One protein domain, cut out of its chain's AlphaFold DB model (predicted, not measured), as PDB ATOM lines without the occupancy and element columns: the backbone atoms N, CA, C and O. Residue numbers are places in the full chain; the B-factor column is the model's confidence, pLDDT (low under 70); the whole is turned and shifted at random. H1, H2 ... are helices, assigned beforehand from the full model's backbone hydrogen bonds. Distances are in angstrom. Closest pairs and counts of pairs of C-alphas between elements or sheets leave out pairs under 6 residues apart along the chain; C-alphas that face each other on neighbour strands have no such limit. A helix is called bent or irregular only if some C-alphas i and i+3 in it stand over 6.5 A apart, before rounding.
ATOM      1  N   PHE A   2     -46.608  23.558  28.407       55.12
ATOM      2  CA  PHE A   2     -47.474  22.828  29.356       55.12
ATOM      3  C   PHE A   2     -46.885  22.838  30.789       55.12
ATOM      4  O   PHE A   2     -47.263  22.020  31.613       55.12
ATOM      5  N   SER A   3     -45.934  23.746  31.086       59.41
ATOM      6  CA  SER A   3     -45.157  23.760  32.350       59.41
ATOM      7  C   SER A   3     -46.017  23.824  33.589       59.41
ATOM      8  O   SER A   3     -45.946  22.930  34.413       59.41
ATOM      9  N   GLY A   4     -46.883  24.835  33.676       65.12
ATOM     10  CA  GLY A   4     -47.624  25.086  34.908       65.12
ATOM     11  C   GLY A   4     -48.563  23.948  35.297       65.12
ATOM     12  O   GLY A   4     -48.808  23.762  36.474       65.12
ATOM     13  N   LEU A   5     -49.056  23.168  34.333       66.94
ATOM     14  CA  LEU A   5     -49.942  22.037  34.601       66.94
ATOM     15  C   LEU A   5     -49.162  20.812  35.089       66.94
ATOM     16  O   LEU A   5     -49.537  20.193  36.073       66.94
ATOM     17  N   LEU A   6     -48.050  20.495  34.421       71.00
ATOM     18  CA  LEU A   6     -47.201  19.364  34.796       71.00
ATOM     19  C   LEU A   6     -46.501  19.612  36.140       71.00
ATOM     20  O   LEU A   6     -46.371  18.685  36.926       71.00
ATOM     21  N   ASP A   7     -46.110  20.854  36.436       67.50
ATOM     22  CA  ASP A   7     -45.506  21.217  37.723       67.50
ATOM     23  C   ASP A   7     -46.509  21.110  38.887       67.50
ATOM     24  O   ASP A   7     -46.132  20.703  39.984       67.50
ATOM     25  N   VAL A   8     -47.789  21.433  38.656       69.81
ATOM     26  CA  VAL A   8     -48.858  21.318  39.669       69.81
ATOM     27  C   VAL A   8     -49.172  19.857  40.000       69.81
ATOM     28  O   VAL A   8     -49.372  19.533  41.165       69.81
ATOM     29  N   GLU A   9     -49.148  18.978  39.000       69.69
ATOM     30  CA  GLU A   9     -49.419  17.541  39.162       69.69
ATOM     31  C   GLU A   9     -48.168  16.720  39.553       69.69
ATOM     32  O   GLU A   9     -48.236  15.504  39.708       69.69
ATOM     33  N   GLY A  10     -47.003  17.362  39.725       71.00
ATOM     34  CA  GLY A  10     -45.754  16.691  40.117       71.00
ATOM     35  C   GLY A  10     -45.000  15.992  38.975       71.00
ATOM     36  O   GLY A  10     -44.043  15.261  39.223       71.00
ATOM     37  N   TRP A  11     -45.374  16.244  37.720       74.38
ATOM     38  CA  TRP A  11     -44.731  15.731  36.500       74.38
ATOM     39  C   TRP A  11     -43.765  16.730  35.848       74.38
ATOM     40  O   TRP A  11     -43.468  16.629  34.654       74.38
ATOM     41  N   GLY A  12     -43.264  17.705  36.612       70.31
ATOM     42  CA  GLY A  12     -42.341  18.734  36.121       70.31
ATOM     43  C   GLY A  12     -41.101  18.159  35.426       70.31
ATOM     44  O   GLY A  12     -40.712  18.631  34.357       70.31
ATOM     45  N   ASP A  13     -40.552  17.057  35.947       74.81
ATOM     46  CA  ASP A  13     -39.368  16.388  35.385       74.81
ATOM     47  C   ASP A  13     -39.633  15.674  34.043       74.81
ATOM     48  O   ASP A  13     -38.704  15.453  33.268       74.81
ATOM     49  N   LEU A  14     -40.895  15.357  33.726       75.94
ATOM     50  CA  LEU A  14     -41.314  14.744  32.453       75.94
ATOM     51  C   LEU A  14     -41.451  15.783  31.331       75.94
ATOM     52  O   LEU A  14     -41.386  15.462  30.140       75.94
ATOM     53  N   GLN A  15     -41.624  17.054  31.692       72.19
ATOM     54  CA  GLN A  15     -41.856  18.138  30.748       72.19
ATOM     55  C   GLN A  15     -40.730  18.315  29.705       72.19
ATOM     56  O   GLN A  15     -41.060  18.469  28.523       72.19
ATOM     57  N   PRO A  16     -39.426  18.296  30.057       79.69
ATOM     58  CA  PRO A  16     -38.347  18.463  29.085       79.69
ATOM     59  C   PRO A  16     -38.313  17.325  28.062       79.69
ATOM     60  O   PRO A  16     -38.078  17.566  26.876       79.69
ATOM     61  N   GLU A  17     -38.592  16.098  28.505       79.88
ATOM     62  CA  GLU A  17     -38.576  14.903  27.665       79.88
ATOM     63  C   GLU A  17     -39.767  14.879  26.701       79.88
ATOM     64  O   GLU A  17     -39.576  14.760  25.487       79.88
ATOM     65  N   LEU A  18     -40.981  15.143  27.203       80.50
ATOM     66  CA  LEU A  18     -42.181  15.318  26.376       80.50
ATOM     67  C   LEU A  18     -42.014  16.470  25.373       80.50
ATOM     68  O   LEU A  18     -42.378  16.343  24.203       80.50
ATOM     69  N   ASN A  19     -41.419  17.595  25.792       77.69
ATOM     70  CA  ASN A  19     -41.159  18.731  24.907       77.69
ATOM     71  C   ASN A  19     -40.175  18.372  23.788       77.69
ATOM     72  O   ASN A  19     -40.378  18.762  22.635       77.69
ATOM     73  N   ALA A  20     -39.119  17.627  24.117       82.50
ATOM     74  CA  ALA A  20     -38.130  17.183  23.150       82.50
ATOM     75  C   ALA A  20     -38.726  16.177  22.150       82.50
ATOM     76  O   ALA A  20     -38.485  16.305  20.951       82.50
ATOM     77  N   LEU A  21     -39.545  15.224  22.610       80.94
ATOM     78  CA  LEU A  21     -40.250  14.269  21.744       80.94
ATOM     79  C   LEU A  21     -41.284  14.955  20.842       80.94
ATOM     80  O   LEU A  21     -41.314  14.688  19.641       80.94
ATOM     81  N   SER A  22     -42.054  15.905  21.382       76.94
ATOM     82  CA  SER A  22     -43.011  16.707  20.610       76.94
ATOM     83  C   SER A  22     -42.321  17.505  19.497       76.94
ATOM     84  O   SER A  22     -42.772  17.483  18.353       76.94
ATOM     85  N   LYS A  23     -41.173  18.139  19.782       80.81
ATOM     86  CA  LYS A  23     -40.371  18.859  18.772       80.81
ATOM     87  C   LYS A  23     -39.760  17.944  17.710       80.81
ATOM     88  O   LYS A  23     -39.561  18.385  16.582       80.81
ATOM     89  N   ARG A  24     -39.454  16.695  18.062       84.38
ATOM     90  CA  ARG A  24     -38.947  15.672  17.134       84.38
ATOM     91  C   ARG A  24     -40.053  14.993  16.318       84.38
ATOM     92  O   ARG A  24     -39.744  14.252  15.394       84.38
ATOM     93  N   GLY A  25     -41.326  15.256  16.627       79.88
ATOM     94  CA  GLY A  25     -42.464  14.587  15.992       79.88
ATOM     95  C   GLY A  25     -42.606  13.116  16.393       79.88
ATOM     96  O   GLY A  25     -43.301  12.355  15.722       79.88
ATOM     97  N   GLU A  26     -41.962  12.696  17.485       81.31
ATOM     98  CA  GLU A  26     -41.974  11.316  17.976       81.31
ATOM     99  C   GLU A  26     -43.197  11.048  18.863       81.31
ATOM    100  O   GLU A  26     -43.099  10.701  20.040       81.31
ATOM    101  N   TRP A  27     -44.384  11.206  18.279       77.25
ATOM    102  CA  TRP A  27     -45.660  11.092  18.989       77.25
ATOM    103  C   TRP A  27     -45.870   9.719  19.637       77.25
ATOM    104  O   TRP A  27     -46.382   9.653  20.745       77.25
ATOM    105  N   ALA A  28     -45.423   8.635  18.989       78.12
ATOM    106  CA  ALA A  28     -45.551   7.270  19.509       78.12
ATOM    107  C   ALA A  28     -44.640   6.978  20.714       78.12
ATOM    108  O   ALA A  28     -44.962   6.129  21.541       78.12
ATOM    109  N   ALA A  29     -43.484   7.641  20.800       79.00
ATOM    110  CA  ALA A  29     -42.626   7.565  21.979       79.00
ATOM    111  C   ALA A  29     -43.193   8.441  23.103       79.00
ATOM    112  O   ALA A  29     -43.187   8.036  24.259       79.00
ATOM    113  N   MET A  30     -43.765   9.596  22.746       78.56
ATOM    114  CA  MET A  30     -44.430  10.491  23.690       78.56
ATOM    115  C   MET A  30     -45.634   9.822  24.366       78.56
ATOM    116  O   MET A  30     -45.748   9.898  25.582       78.56
ATOM    117  N   THR A  31     -46.492   9.106  23.628       77.38
ATOM    118  CA  THR A  31     -47.629   8.377  24.221       77.38
ATOM    119  C   THR A  31     -47.220   7.239  25.149       77.38
ATOM    120  O   THR A  31     -48.009   6.880  26.008       77.38
ATOM    121  N   LYS A  32     -46.007   6.685  25.028       82.12
ATOM    122  CA  LYS A  32     -45.504   5.666  25.971       82.12
ATOM    123  C   LYS A  32     -45.060   6.244  27.313       82.12
ATOM    124  O   LYS A  32     -44.927   5.485  28.262       82.12
ATOM    125  N   LEU A  33     -44.778   7.544  27.358       79.38
ATOM    126  CA  LEU A  33     -44.420   8.263  28.581       79.38
ATOM    127  C   LEU A  33     -45.638   8.884  29.273       79.38
ATOM    128  O   LEU A  33     -45.506   9.397  30.375       79.38
ATOM    129  N   ILE A  34     -46.800   8.892  28.614       80.44
ATOM    130  CA  ILE A  34     -48.049   9.377  29.196       80.44
ATOM    131  C   ILE A  34     -48.751   8.173  29.823       80.44
ATOM    132  O   ILE A  34     -49.299   7.338  29.107       80.44
ATOM    133  N   ASP A  35     -48.728   8.088  31.150       79.88
ATOM    134  CA  ASP A  35     -49.444   7.050  31.894       79.88
ATOM    135  C   ASP A  35     -50.968   7.276  31.889       79.88
ATOM    136  O   ASP A  35     -51.456   8.401  31.740       79.88
ATOM    137  N   ASP A  36     -51.742   6.211  32.125       76.62
ATOM    138  CA  ASP A  36     -53.210   6.277  32.226       76.62
ATOM    139  C   ASP A  36     -53.694   7.229  33.331       76.62
ATOM    140  O   ASP A  36     -54.786   7.791  33.242       76.62
ATOM    141  N   ASP A  37     -52.896   7.413  34.384       77.00
ATOM    142  CA  ASP A  37     -53.211   8.353  35.457       77.00
ATOM    143  C   ASP A  37     -53.057   9.807  34.994       77.00
ATOM    144  O   ASP A  37     -53.972  10.608  35.174       77.00
ATOM    145  N   MET A  38     -51.977  10.111  34.260       79.00
ATOM    146  CA  MET A  38     -51.817  11.404  33.588       79.00
ATOM    147  C   MET A  38     -52.972  11.687  32.644       79.00
ATOM    148  O   MET A  38     -53.527  12.786  32.641       79.00
ATOM    149  N   LEU A  39     -53.349  10.687  31.849       79.62
ATOM    150  CA  LEU A  39     -54.433  10.831  30.897       79.62
ATOM    151  C   LEU A  39     -55.760  11.124  31.605       79.62
ATOM    152  O   LEU A  39     -56.448  12.054  31.201       79.62
ATOM    153  N   ARG A  40     -56.085  10.402  32.684       77.75
ATOM    154  CA  ARG A  40     -57.327  10.595  33.451       77.75
ATOM    155  C   ARG A  40     -57.370  11.935  34.183       77.75
ATOM    156  O   ARG A  40     -58.441  12.526  34.337       77.75
ATOM    157  N   THR A  41     -56.227  12.422  34.650       79.25
ATOM    158  CA  THR A  41     -56.133  13.717  35.332       79.25
ATOM    159  C   THR A  41     -56.295  14.867  34.341       79.25
ATOM    160  O   THR A  41     -57.080  15.781  34.585       79.25
ATOM    161  N   LEU A  42     -55.616  14.798  33.190       77.25
ATOM    162  CA  LEU A  42     -55.562  15.891  32.215       77.25
ATOM    163  C   LEU A  42     -56.709  15.884  31.199       77.25
ATOM    164  O   LEU A  42     -57.030  16.930  30.632       77.25
ATOM    165  N   ALA A  43     -57.307  14.726  30.933       79.44
ATOM    166  CA  ALA A  43     -58.355  14.556  29.942       79.44
ATOM    167  C   ALA A  43     -59.503  13.704  30.489       79.44
ATOM    168  O   ALA A  43     -59.313  12.669  31.123       79.44
ATOM    169  N   VAL A  44     -60.722  14.116  30.158       81.06
ATOM    170  CA  VAL A  44     -61.910  13.287  30.343       81.06
ATOM    171  C   VAL A  44     -62.130  12.509  29.047       81.06
ATOM    172  O   VAL A  44     -62.334  13.108  27.991       81.06
TER     173      VAL A  44
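AT A GLANCE: This is residues 2 to 44 of the 101 residues of an uncharacterized protein of Frankia asymbiotica (UniProt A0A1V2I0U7). The longest helix, H2, and the shorter H3 fold back on each other as a helical hairpin, and the four helices together trace a U: H1 and H2 make one arm, H3 and H4 the other, with the turn between H2 and H3. H1 folds back beside the beginning of H2, while H4, at the open end of the U, is turned across the line of H3 and touches no helix. The printed part has 43 residues, with four named helices in the order H1, H2, H3, H4 and no named strand, and its class is all helix. It is compact, with a radius of gyration of the C-alphas of 10.1 A and spans of 25 by 19 by 13 A.

HOW THE PARTS SIT: H2, residues 12 to 24, touches H3, residues 27 to 33, with its residues 18 to 22 alone. Their closest C-alphas, those of Leu 21 and Met 30, are 6.0 A apart. The two run opposite ways at a shallow tilt of 17 degrees and form a helical hairpin. H2 also touches H1, residues 3 to 8, with its residues 12 to 15 alone, and the closest C-alphas are those of Leu 6 and Gly 12, 5.1 A apart. H1 and H2 form a second helical hairpin, running opposite ways at a shallow tilt of 32 degrees, only just short of steep. H4, residues 36 to 42, is apart from H1, from H2 and from H3, though it follows H3 in the chain. H1 and H3 are apart too. In H1 and H4 every O i to N i+4 pair is within hydrogen-bond range; in H2 7 of 9 are, and in H3 1 of 3, beside 3 of 4 O i to N i+3 pairs.

IN THESE COORDINATES: H2 runs 19.5 A from C-alpha 12 at (-42.341, 18.734, 36.121) to C-alpha 24 at (-38.947, 15.672, 17.134). It is irregular, but only just: C-alphas 13 and 16 are 6.7 A apart. H1, from Ser 3 to Val 8, is 8.6 A long and begins with C-alpha 3 at (-45.157, 23.760, 32.350). H3, from Trp 27 to Leu 33, is 10.1 A long. H4, from Asp 36 to Leu 42, is 9.9 A long and ends with C-alpha 42 at (-55.562, 15.891, 32.215).

THE WHOLE: The two C-alphas farthest apart are those of Arg 24 and Val 44, at 26.6 A, while the first and last printed C-alphas, Phe 2 and Val 44, are 17.3 A apart. The printed part runs from 2 to 44 and has no cut. The links from H1 to H2, H2 to H3 and H3 to H4 are tight. The mean pLDDT of the printed part is 76.0, and residues 2 to 5 and 7 to 9 are under 70; the mean of H1 is 67.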